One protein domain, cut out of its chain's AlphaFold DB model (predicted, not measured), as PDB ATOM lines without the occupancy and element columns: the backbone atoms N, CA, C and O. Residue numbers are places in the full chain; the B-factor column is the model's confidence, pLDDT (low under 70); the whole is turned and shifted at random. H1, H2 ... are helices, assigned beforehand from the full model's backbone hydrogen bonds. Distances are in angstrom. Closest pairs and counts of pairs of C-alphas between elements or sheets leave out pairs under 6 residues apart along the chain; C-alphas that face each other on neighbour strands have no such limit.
ATOM      1  N   HIS A 117      22.472  37.842  97.338       96.88
ATOM      2  CA  HIS A 117      23.523  36.841  97.555       96.88
ATOM      3  C   HIS A 117      23.939  36.157  96.242       96.88
ATOM      4  O   HIS A 117      25.109  35.833  96.059       96.88
ATOM      5  N   TYR A 118      23.015  35.968  95.296       95.38
ATOM      6  CA  TYR A 118      23.339  35.426  93.971       95.38
ATOM      7  C   TYR A 118      24.124  36.407  93.100       95.38
ATOM      8  O   TYR A 118      25.062  36.001  92.414       95.38
ATOM      9  N   ALA A 119      23.795  37.697  93.168       95.75
ATOM     10  CA  ALA A 119      24.604  38.743  92.546       95.75
ATOM     11  C   ALA A 119      25.978  38.906  93.220       95.75
ATOM     12  O   ALA A 119      26.911  39.385  92.582       95.75
ATOM     13  N   ALA A 120      26.110  38.496  94.487       96.88
ATOM     14  CA  ALA A 120      27.354  38.563  95.247       96.88
ATOM     15  C   ALA A 120      28.381  37.476  94.882       96.88
ATOM     16  O   ALA A 120      29.575  37.686  95.081       96.88
ATOM     17  N   LYS A 121      27.937  36.328  94.357       96.06
ATOM     18  CA  LYS A 121      28.816  35.224  93.925       96.06
ATOM     19  C   LYS A 121      29.615  35.613  92.689       96.06
ATOM     20  O   LYS A 121      29.079  36.312  91.832       96.06
ATOM     21  N   LEU A 122      30.856  35.140  92.568       94.25
ATOM     22  CA  LEU A 122      31.697  35.434  91.404       94.25
ATOM     23  C   LEU A 122      31.055  34.909  90.107       94.25
ATOM     24  O   LEU A 122      30.505  33.805  90.074       94.25
ATOM     25  N   SER A 123      31.114  35.700  89.032       90.31
ATOM     26  CA  SER A 123      30.520  35.296  87.758       90.31
ATOM     27  C   SER A 123      31.278  34.132  87.099       90.31
ATOM     28  O   SER A 123      32.491  33.980  87.288       90.31
ATOM     29  N   PRO A 124      30.592  33.305  86.286       89.12
ATOM     30  CA  PRO A 124      31.244  32.236  85.543       89.12
ATOM     31  C   PRO A 124      32.392  32.767  84.666       89.12
ATOM     32  O   PRO A 124      32.255  33.838  84.059       89.12
ATOM     33  N   PRO A 125      33.491  32.004  84.492       84.69
ATOM     34  CA  PRO A 125      34.652  32.451  83.720       84.69
ATOM     35  C   PRO A 125      34.320  32.896  82.290       84.69
ATOM     36  O   PRO A 125      34.969  33.792  81.755       84.69
ATOM     37  N   SER A 126      33.295  32.299  81.673       83.38
ATOM     38  CA  SER A 126      32.823  32.649  80.329       83.38
ATOM     39  C   SER A 126      32.342  34.096  80.218       83.38
ATOM     40  O   SER A 126      32.513  34.702  79.162       83.38
ATOM     41  N   LYS A 127      31.768  34.663  81.287       84.31
ATOM     42  CA  LYS A 127      31.327  36.059  81.315       84.31
ATOM     43  C   LYS A 127      32.400  36.984  81.867       84.31
ATOM     44  O   LYS A 127      32.640  38.039  81.283       84.31
ATOM     45  N   LEU A 128      33.075  36.568  82.937       84.19
ATOM     46  CA  LEU A 128      34.122  37.359  83.579       84.19
ATOM     47  C   LEU A 128      35.242  37.719  82.588       84.19
ATOM     48  O   LEU A 128      35.678  38.866  82.515       84.19
ATOM     49  N   ASN A 129      35.653  36.765  81.747       85.38
ATOM     50  CA  ASN A 129      36.747  36.951  80.790       85.38
ATOM     51  C   ASN A 129      36.376  37.763  79.536       85.38
ATOM     52  O   ASN A 129      37.253  38.027  78.716       85.38
ATOM     53  N   LEU A 130      35.115  38.188  79.372       86.25
ATOM     54  CA  LEU A 130      34.732  39.096  78.279       86.25
ATOM     55  C   LEU A 130      35.336  40.493  78.455       86.25
ATOM     56  O   LEU A 130      35.506  41.224  77.480       86.25
ATOM     57  N   LEU A 131      35.635  40.877  79.698       86.19
ATOM     58  CA  LEU A 131      36.172  42.191  80.016       86.19
ATOM     59  C   LEU A 131      37.702  42.164  80.073       86.19
ATOM     60  O   LEU A 131      38.281  41.278  80.712       86.19
ATOM     61  N   PRO A 132      38.373  43.152  79.455       87.62
ATOM     62  CA  PRO A 132      39.823  43.191  79.432       87.62
ATOM     63  C   PRO A 132      40.383  43.646  80.784       87.62
ATOM     64  O   PRO A 132      40.214  44.788  81.202       87.62
ATOM     65  N   GLY A 133      41.125  42.758  81.437       90.88
ATOM     66  CA  GLY A 133      41.894  43.066  82.639       90.88
ATOM     67  C   GLY A 133      41.079  43.086  83.945       90.88
ATOM     68  O   GLY A 133      39.881  43.373  83.957       90.88
ATOM     69  N   PRO A 134      41.745  42.825  85.083       93.31
ATOM     70  CA  PRO A 134      41.079  42.566  86.362       93.31
ATOM     71  C   PRO A 134      40.361  43.790  86.948       93.31
ATOM     72  O   PRO A 134      39.353  43.645  87.631       93.31
ATOM     73  N   VAL A 135      40.827  45.012  86.655       92.81
ATOM     74  CA  VAL A 135      40.171  46.248  87.124       92.81
ATOM     75  C   VAL A 135      38.792  46.424  86.487       92.81
ATOM     76  O   VAL A 135      37.837  46.774  87.179       92.81
ATOM     77  N   LEU A 136      38.669  46.181  85.177       92.69
ATOM     78  CA  LEU A 136      37.386  46.306  84.483       92.69
ATOM     79  C   LEU A 136      36.431  45.179  84.868       92.69
ATOM     80  O   LEU A 136      35.248  45.445  85.056       92.69
ATOM     81  N   GLN A 137      36.956  43.968  85.060       94.44
ATOM     82  CA  GLN A 137      36.205  42.841  85.611       94.44
ATOM     83  C   GLN A 137      35.625  43.187  86.988       94.44
ATOM     84  O   GLN A 137      34.412  43.163  87.161       94.44
ATOM     85  N   MET A 138      36.462  43.630  87.935       94.81
ATOM     86  CA  MET A 138      36.001  44.005  89.277       94.81
ATOM     87  C   MET A 138      34.990  45.157  89.247       94.81
ATOM     88  O   MET A 138      33.981  45.135  89.952       94.81
ATOM     89  N   LYS A 139      35.236  46.171  88.409       94.25
ATOM     90  CA  LYS A 139      34.312  47.297  88.247       94.25
ATOM     91  C   LYS A 139      32.947  46.834  87.740       94.25
ATOM     92  O   LYS A 139      31.931  47.337  88.208       94.25
ATOM     93  N   PHE A 140      32.919  45.910  86.787       93.56
ATOM     94  CA  PHE A 140      31.677  45.344  86.280       93.56
ATOM     95  C   PHE A 140      30.921  44.564  87.351       93.56
ATOM     96  O   PHE A 140      29.736  44.823  87.533       93.56
ATOM     97  N   GLU A 141      31.602  43.693  88.098       95.44
ATOM     98  CA  GLU A 141      30.981  42.930  89.187       95.44
ATOM     99  C   GLU A 141      30.364  43.849  90.250       95.44
ATOM    100  O   GLU A 141      29.230  43.637  90.679       95.44
ATOM    101  N   LEU A 142      31.052  44.939  90.605       96.00
ATOM    102  CA  LEU A 142      30.521  45.940  91.530       96.00
ATOM    103  C   LEU A 142      29.293  46.673  90.965       96.00
ATOM    104  O   LEU A 142      28.313  46.870  91.682       96.00
ATOM    105  N   MET A 143      29.330  47.087  89.694       95.56
ATOM    106  CA  MET A 143      28.181  47.742  89.053       95.56
ATOM    107  C   MET A 143      26.977  46.803  88.971       95.56
ATOM    108  O   MET A 143      25.857  47.234  89.223       95.56
ATOM    109  N   TRP A 144      27.211  45.528  88.653       95.25
ATOM    110  CA  TRP A 144      26.176  44.505  88.628       95.25
ATOM    111  C   TRP A 144      25.536  44.316  90.007       95.25
ATOM    112  O   TRP A 144      24.314  44.370  90.137       95.25
ATOM    113  N   TYR A 145      26.358  44.166  91.048       96.69
ATOM    114  CA  TYR A 145      25.884  44.039  92.423       96.69
ATOM    115  C   TYR A 145      25.034  45.244  92.853       96.69
ATOM    116  O   TYR A 145      23.946  45.073  93.405       96.69
ATOM    117  N   GLU A 146      25.485  46.470  92.567       96.25
ATOM    118  CA  GLU A 146      24.723  47.680  92.894       96.25
ATOM    119  C   GLU A 146      23.432  47.807  92.072       96.25
ATOM    120  O   GLU A 146      22.442  48.322  92.585       96.25
ATOM    121  N   GLU A 147      23.390  47.308  90.834       94.25
ATOM    122  CA  GLU A 147      22.160  47.288  90.033       94.25
ATOM    123  C   GLU A 147      21.107  46.352  90.633       94.25
ATOM    124  O   GLU A 147      19.956  46.750  90.814       94.25
ATOM    125  N   VAL A 148      21.507  45.142  91.030       94.06
ATOM    126  CA  VAL A 148      20.606  44.187  91.695       94.06
ATOM    127  C   VAL A 148      20.179  44.695  93.073       94.06
ATOM    128  O   VAL A 148      19.037  44.522  93.486       94.06
ATOM    129  N   LYS A 149      21.053  45.401  93.790       94.75
ATOM    130  CA  LYS A 149      20.738  45.973  95.104       94.75
ATOM    131  C   LYS A 149      19.640  47.039  95.061       94.75
ATOM    132  O   LYS A 149      18.876  47.131  96.017       94.75
ATOM    133  N   LYS A 150      19.521  47.816  93.976       92.50
ATOM    134  CA  LYS A 150      18.498  48.879  93.839       92.50
ATOM    135  C   LYS A 150      17.064  48.364  93.939       92.50
ATOM    136  O   LYS A 150      16.182  49.124  94.329       92.50
ATOM    137  N   ILE A 151      16.831  47.109  93.563       89.50
ATOM    138  CA  ILE A 151      15.490  46.511  93.547       89.50
ATOM    139  C   ILE A 151      15.146  45.793  94.856       89.50
ATOM    140  O   ILE A 151      14.004  45.381  95.049       89.50
ATOM    141  N   MET A 152      16.121  45.642  95.754       90.00
ATOM    142  CA  MET A 152      15.955  44.943  97.023       90.00
ATOM    143  C   MET A 152      15.432  45.893  98.099       90.00
ATOM    144  O   MET A 152      15.876  47.036  98.214       90.00
ATOM    145  N   GLN A 153      14.517  45.408  98.940       89.50
ATOM    146  CA  GLN A 153      14.097  46.163 100.121       89.50
ATOM    147  C   GLN A 153      15.209  46.145 101.186       89.50
ATOM    148  O   GLN A 153      15.929  45.147 101.282       89.50
ATOM    149  N   PRO A 154      15.326  47.187 102.033       90.06
ATOM    150  CA  PRO A 154      16.405  47.300 103.017       90.06
ATOM    151  C   PRO A 154      16.591  46.067 103.912       90.06
ATOM    152  O   PRO A 154      17.721  45.657 104.155       90.06
ATOM    153  N   CYS A 155      15.498  45.422 104.334       89.25
ATOM    154  CA  CYS A 155      15.542  44.219 105.170       89.25
ATOM    155  C   CYS A 155      16.274  43.037 104.510       89.25
ATOM    156  O   CYS A 155      16.993  42.310 105.188       89.25
ATOM    157  N   PHE A 156      16.149  42.864 103.193       90.38
ATOM    158  CA  PHE A 156      16.811  41.777 102.465       90.38
ATOM    159  C   PHE A 156      18.277  42.087 102.135       90.38
ATOM    160  O   PHE A 156      19.060  41.167 101.903       90.38
ATOM    161  N   ILE A 157      18.680  43.362 102.135       93.56
ATOM    162  CA  ILE A 157      20.075  43.763 101.884       93.56
ATOM    163  C   ILE A 157      20.984  43.336 103.045       93.56
ATOM    164  O   ILE A 157      22.140  42.979 102.822       93.56
ATOM    165  N   GLU A 158      20.464  43.361 104.273       93.50
ATOM    166  CA  GLU A 158      21.209  43.031 105.498       93.50
ATOM    167  C   GLU A 158      20.955  41.604 106.005       93.50
ATOM    168  O   GLU A 158      21.567  41.165 106.981       93.50
ATOM    169  N   MET A 159      20.064  40.865 105.344       93.38
ATOM    170  CA  MET A 159      19.726  39.494 105.704       93.38
ATOM    171  C   MET A 159      20.942  38.576 105.569       93.38
ATOM    172  O   MET A 159      21.707  38.680 104.611       93.38
ATOM    173  N   ARG A 160      21.113  37.667 106.529       95.88
ATOM    174  CA  ARG A 160      22.211  36.700 106.538       95.88
ATOM    175  C   ARG A 160      21.738  35.360 105.986       95.88
ATOM    176  O   ARG A 160      20.685  34.877 106.399       95.88
ATOM    177  N   ASN A 161      22.536  34.755 105.112       95.81
ATOM    178  CA  ASN A 161      22.304  33.384 104.661       95.81
ATOM    179  C   ASN A 161      22.610  32.356 105.767       95.81
ATOM    180  O   ASN A 161      23.010  32.706 106.880       95.81
ATOM    181  N   SER A 162      22.468  31.066 105.462       96.19
ATOM    182  CA  SER A 162      22.720  29.968 106.410       96.19
ATOM    183  C   SER A 162      24.169  29.891 106.899       96.19
ATOM    184  O   SER A 162      24.418  29.390 107.992       96.19
ATOM    185  N   ASN A 163      25.119  30.468 106.156       94.75
ATOM    186  CA  ASN A 163      26.513  30.622 106.588       94.75
ATOM    187  C   ASN A 163      26.725  31.846 107.498       94.75
ATOM    188  O   ASN A 163      27.859  32.178 107.839       94.75
ATOM    189  N   GLY A 164      25.652  32.553 107.858       95.62
ATOM    190  CA  GLY A 164      25.698  33.751 108.680       95.62
ATOM    191  C   GLY A 164      26.281  34.966 107.963       95.62
ATOM    192  O   GLY A 164      26.632  35.923 108.644       95.62
ATOM    193  N   LYS A 165      26.394  34.965 106.629       96.69
ATOM    194  CA  LYS A 165      26.988  36.064 105.849       96.69
ATOM    195  C   LYS A 165      25.908  36.926 105.216       96.69
ATOM    196  O   LYS A 165      24.928  36.400 104.704       96.69
ATOM    197  N   THR A 166      26.107  38.238 105.226       97.00
ATOM    198  CA  THR A 166      25.320  39.180 104.416       97.00
ATOM    199  C   THR A 166      25.759  39.124 102.944       97.00
ATOM    200  O   THR A 166      26.899  38.737 102.665       97.00
ATOM    201  N   PRO A 167      24.937  39.594 101.985       97.00
ATOM    202  CA  PRO A 167      25.331  39.667 100.579       97.00
ATOM    203  C   PRO A 167      26.627  40.457 100.358       97.00
ATOM    204  O   PRO A 167      27.454  40.085  99.529       97.00
ATOM    205  N   ARG A 168      26.843  41.527 101.133       97.00
ATOM    206  CA  ARG A 168      28.041  42.370 101.025       97.00
ATOM    207  C   ARG A 168      29.297  41.681 101.557       97.00
ATOM    208  O   ARG A 168      30.371  41.831 100.969       97.00
ATOM    209  N   GLU A 169      29.172  40.952 102.664       97.44
ATOM    210  CA  GLU A 169      30.263  40.131 103.204       97.44
ATOM    211  C   GLU A 169      30.633  39.030 102.200       97.44
ATOM    212  O   GLU A 169      31.805  38.901 101.852       97.44
ATOM    213  N   LEU A 170      29.633  38.333 101.642       97.62
ATOM    214  CA  LEU A 170      29.835  37.312 100.612       97.62
ATOM    215  C   LEU A 170      30.520  37.878  99.357       97.62
ATOM    216  O   LEU A 170      31.484  37.291  98.877       97.62
ATOM    217  N   PHE A 171      30.083  39.042  98.860       97.62
ATOM    218  CA  PHE A 171      30.688  39.685  97.686       97.62
ATOM    219  C   PHE A 171      32.174  39.979  97.899       97.62
ATOM    220  O   PHE A 171      32.988  39.753  97.007       97.62
ATOM    221  N   THR A 172      32.529  40.470  99.088       96.94
ATOM    222  CA  THR A 172      33.914  40.827  99.424       96.94
ATOM    223  C   THR A 172      34.820  39.597  99.443       96.94
ATOM    224  O   THR A 172      35.958  39.665  98.986       96.94
ATOM    225  N   GLU A 173      34.314  38.474  99.947       97.00
ATOM    226  CA  GLU A 173      35.052  37.215 100.026       97.00
ATOM    227  C   GLU A 173      35.234  36.560  98.653       97.00
ATOM    228  O   GLU A 173      36.362  36.267  98.261       97.00
ATOM    229  N   GLU A 174      34.151  36.419  97.886       96.06
ATOM    230  CA  GLU A 174      34.157  35.808  96.547       96.06
ATOM    231  C   GLU A 174      35.047  36.572  95.553       96.06
ATOM    232  O   GLU A 174      35.650  35.985  94.655       96.06
ATOM    233  N   HIS A 175      35.168  37.893  95.719       97.12
ATOM    234  CA  HIS A 175      35.937  38.752  94.817       97.12
ATOM    235  C   HIS A 175      37.334  39.110  95.345       97.12
ATOM    236  O   HIS A 175      38.044  39.880  94.695       97.12
ATOM    237  N   LEU A 176      37.776  38.551  96.477       96.81
ATOM    238  CA  LEU A 176      39.064  38.887  97.093       96.81
ATOM    239  C   LEU A 176      40.250  38.669  96.137       96.81
ATOM    240  O   LEU A 176      41.118  39.534  95.984       96.81
ATOM    241  N   GLU A 177      40.280  37.537  95.431       95.88
ATOM    242  CA  GLU A 177      41.320  37.267  94.434       95.88
ATOM    243  C   GLU A 177      41.286  38.251  93.260       95.88
ATOM    244  O   GLU A 177      42.325  38.649  92.733       95.88
ATOM    245  N   LEU A 178      40.090  38.643  92.824       95.31
ATOM    246  CA  LEU A 178      39.937  39.569  91.710       95.31
ATOM    247  C   LEU A 178      40.406  40.973  92.103       95.31
ATOM    248  O   LEU A 178      41.108  41.622  91.326       95.31
ATOM    249  N   VAL A 179      40.092  41.408  93.326       96.31
ATOM    250  CA  VAL A 179      40.564  42.675  93.901       96.31
ATOM    251  C   VAL A 179      42.087  42.688  94.002       96.31
ATOM    252  O   VAL A 179      42.717  43.621  93.513       96.31
ATOM    253  N   THR A 180      42.707  41.639  94.543       97.19
ATOM    254  CA  THR A 180      44.177  41.574  94.657       97.19
ATOM    255  C   THR A 180      44.868  41.576  93.286       97.19
ATOM    256  O   THR A 180      45.859  42.288  93.085       97.19
ATOM    257  N   LYS A 181      44.314  40.864  92.293       95.81
ATOM    258  CA  LYS A 181      44.780  40.926  90.895       95.81
ATOM    259  C   LYS A 181      44.624  42.337  90.320       95.81
ATOM    260  O   LYS A 181      45.573  42.853  89.728       95.81
ATOM    261  N   ALA A 182      43.480  42.985  90.532       94.81
ATOM    262  CA  ALA A 182      43.217  44.355  90.093       94.81
ATOM    263  C   ALA A 182      44.203  45.360  90.710       94.81
ATOM    264  O   ALA A 182      44.778  46.179  89.990       94.81
ATOM    265  N   GLU A 183      44.467  45.250  92.012       96.00
ATOM    266  CA  GLU A 183      45.446  46.074  92.721       96.00
ATOM    267  C   GLU A 183      46.860  45.899  92.160       96.00
ATOM    268  O   GLU A 183      47.554  46.886  91.913       96.00
ATOM    269  N   SER A 184      47.298  44.655  91.944       96.69
ATOM    270  CA  SER A 184      48.631  44.372  91.397       96.69
ATOM    271  C   SER A 184      48.802  44.932  89.980       96.69
ATOM    272  O   SER A 184      49.802  45.595  89.688       96.69
ATOM    273  N   TRP A 185      47.790  44.757  89.125       95.44
ATOM    274  CA  TRP A 185      47.771  45.295  87.770       95.44
ATOM    275  C   TRP A 185      47.836  46.825  87.781       95.44
ATOM    276  O   TRP A 185      48.627  47.425  87.052       95.44
ATOM    277  N   MET A 186      47.067  47.467  88.664       94.06
ATOM    278  CA  MET A 186      47.048  48.921  88.797       94.06
ATOM    279  C   MET A 186      48.381  49.470  89.323       94.06
ATOM    280  O   MET A 186      48.884  50.454  88.782       94.06
ATOM    281  N   LYS A 187      49.009  48.808  90.305       95.81
ATOM    282  CA  LYS A 187      50.362  49.154  90.782       95.81
ATOM    283  C   LYS A 187      51.392  49.074  89.652       95.81
ATOM    284  O   LYS A 187      52.186  49.997  89.488       95.81
ATOM    285  N   SER A 188      51.349  48.018  88.838       94.62
ATOM    286  CA  SER A 188      52.248  47.880  87.685       94.62
ATOM    287  C   SER A 188      52.028  48.980  86.645       94.62
ATOM    288  O   SER A 188      52.997  49.538  86.137       94.62
ATOM    289  N   MET A 189      50.771  49.319  86.340       92.56
ATOM    290  CA  MET A 189      50.424  50.399  85.412       92.56
ATOM    291  C   MET A 189      50.960  51.754  85.900       92.56
ATOM    292  O   MET A 189      51.557  52.507  85.129       92.56
ATOM    293  N   ILE A 190      50.776  52.049  87.192       94.31
ATOM    294  CA  ILE A 190      51.273  53.276  87.824       94.31
ATOM    295  C   ILE A 190      52.800  53.340  87.737       94.31
ATOM    296  O   ILE A 190      53.332  54.366  87.321       94.31
ATOM    297  N   ASN A 191      53.503  52.248  88.048       94.88
ATOM    298  CA  ASN A 191      54.965  52.201  87.962       94.88
ATOM    299  C   ASN A 191      55.462  52.479  86.539       94.88
ATOM    300  O   ASN A 191      56.327  53.333  86.361       94.88
ATOM    301  N   SER A 192      54.871  51.841  85.526       94.62
ATOM    302  CA  SER A 192      55.212  52.104  84.122       94.62
ATOM    303  C   SER A 192      54.998  53.575  83.741       94.62
ATOM    304  O   SER A 192      55.854  54.177  83.095       94.62
ATOM    305  N   CYS A 193      53.890  54.184  84.178       90.56
ATOM    306  CA  CYS A 193      53.598  55.597  83.924       90.56
ATOM    307  C   CYS A 193      54.602  56.532  84.619       90.56
ATOM    308  O   CYS A 193      55.111  57.464  83.996       90.56
ATOM    309  N   ILE A 194      54.945  56.255  85.882       96.19
ATOM    310  CA  ILE A 194      55.961  57.003  86.633       96.19
ATOM    311  C   ILE A 194      57.316  56.912  85.929       96.19
ATOM    312  O   ILE A 194      57.989  57.932  85.778       96.19
ATOM    313  N   THR A 195      57.715  55.728  85.455       94.88
ATOM    314  CA  THR A 195      58.969  55.550  84.713       94.88
ATOM    315  C   THR A 195      58.975  56.375  83.428       94.88
ATOM    316  O   THR A 195      59.925  57.123  83.199       94.88
TER     317      THR A 195
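What this domain is: This is residues 117 to 195 of the 304 residues of an uncharacterized protein of Glycine max (UniProt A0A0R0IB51). The longest helix, H6, meets the start of H3 at a slant, and its last residues, 187 to 195, stick out as an arm. H5 turns a corner into H6, and little H1 packs on both H3 and H5. The 79 printed residues hold six named helices, H1 to H6 in chain order, and no named strand: all helix, loose, radius of gyration of the C-alphas 14.7 A, spans 49 by 22 by 20 A.

Where its parts are: H6, residues 176 to 195, measures 28.8 A and ends at C-alpha 195 (58.969, 55.550, 84.713). H3, 134 to 149, measures 22.4 A; H5 is 167 to 174. H1, 117 to 120, begins at C-alpha 117 (23.523, 36.841, 97.555); H2 is 125 to 128, H4 154 to 157.

How they stand to each other: H6 touches H3, C-alphas of Ala 182 and Val 135 closest at 4.7 A, at a steep tilt of 46 degrees, opposite ways. H1 touches H5, closest C-alphas Ala 120 and Phe 171, 4.3 A. In H3, H5 and H6 every O i to N i+4 pair is within hydrogen-bond range.

The domain as a whole: The printed part has no cut, no long link and no residue under 70.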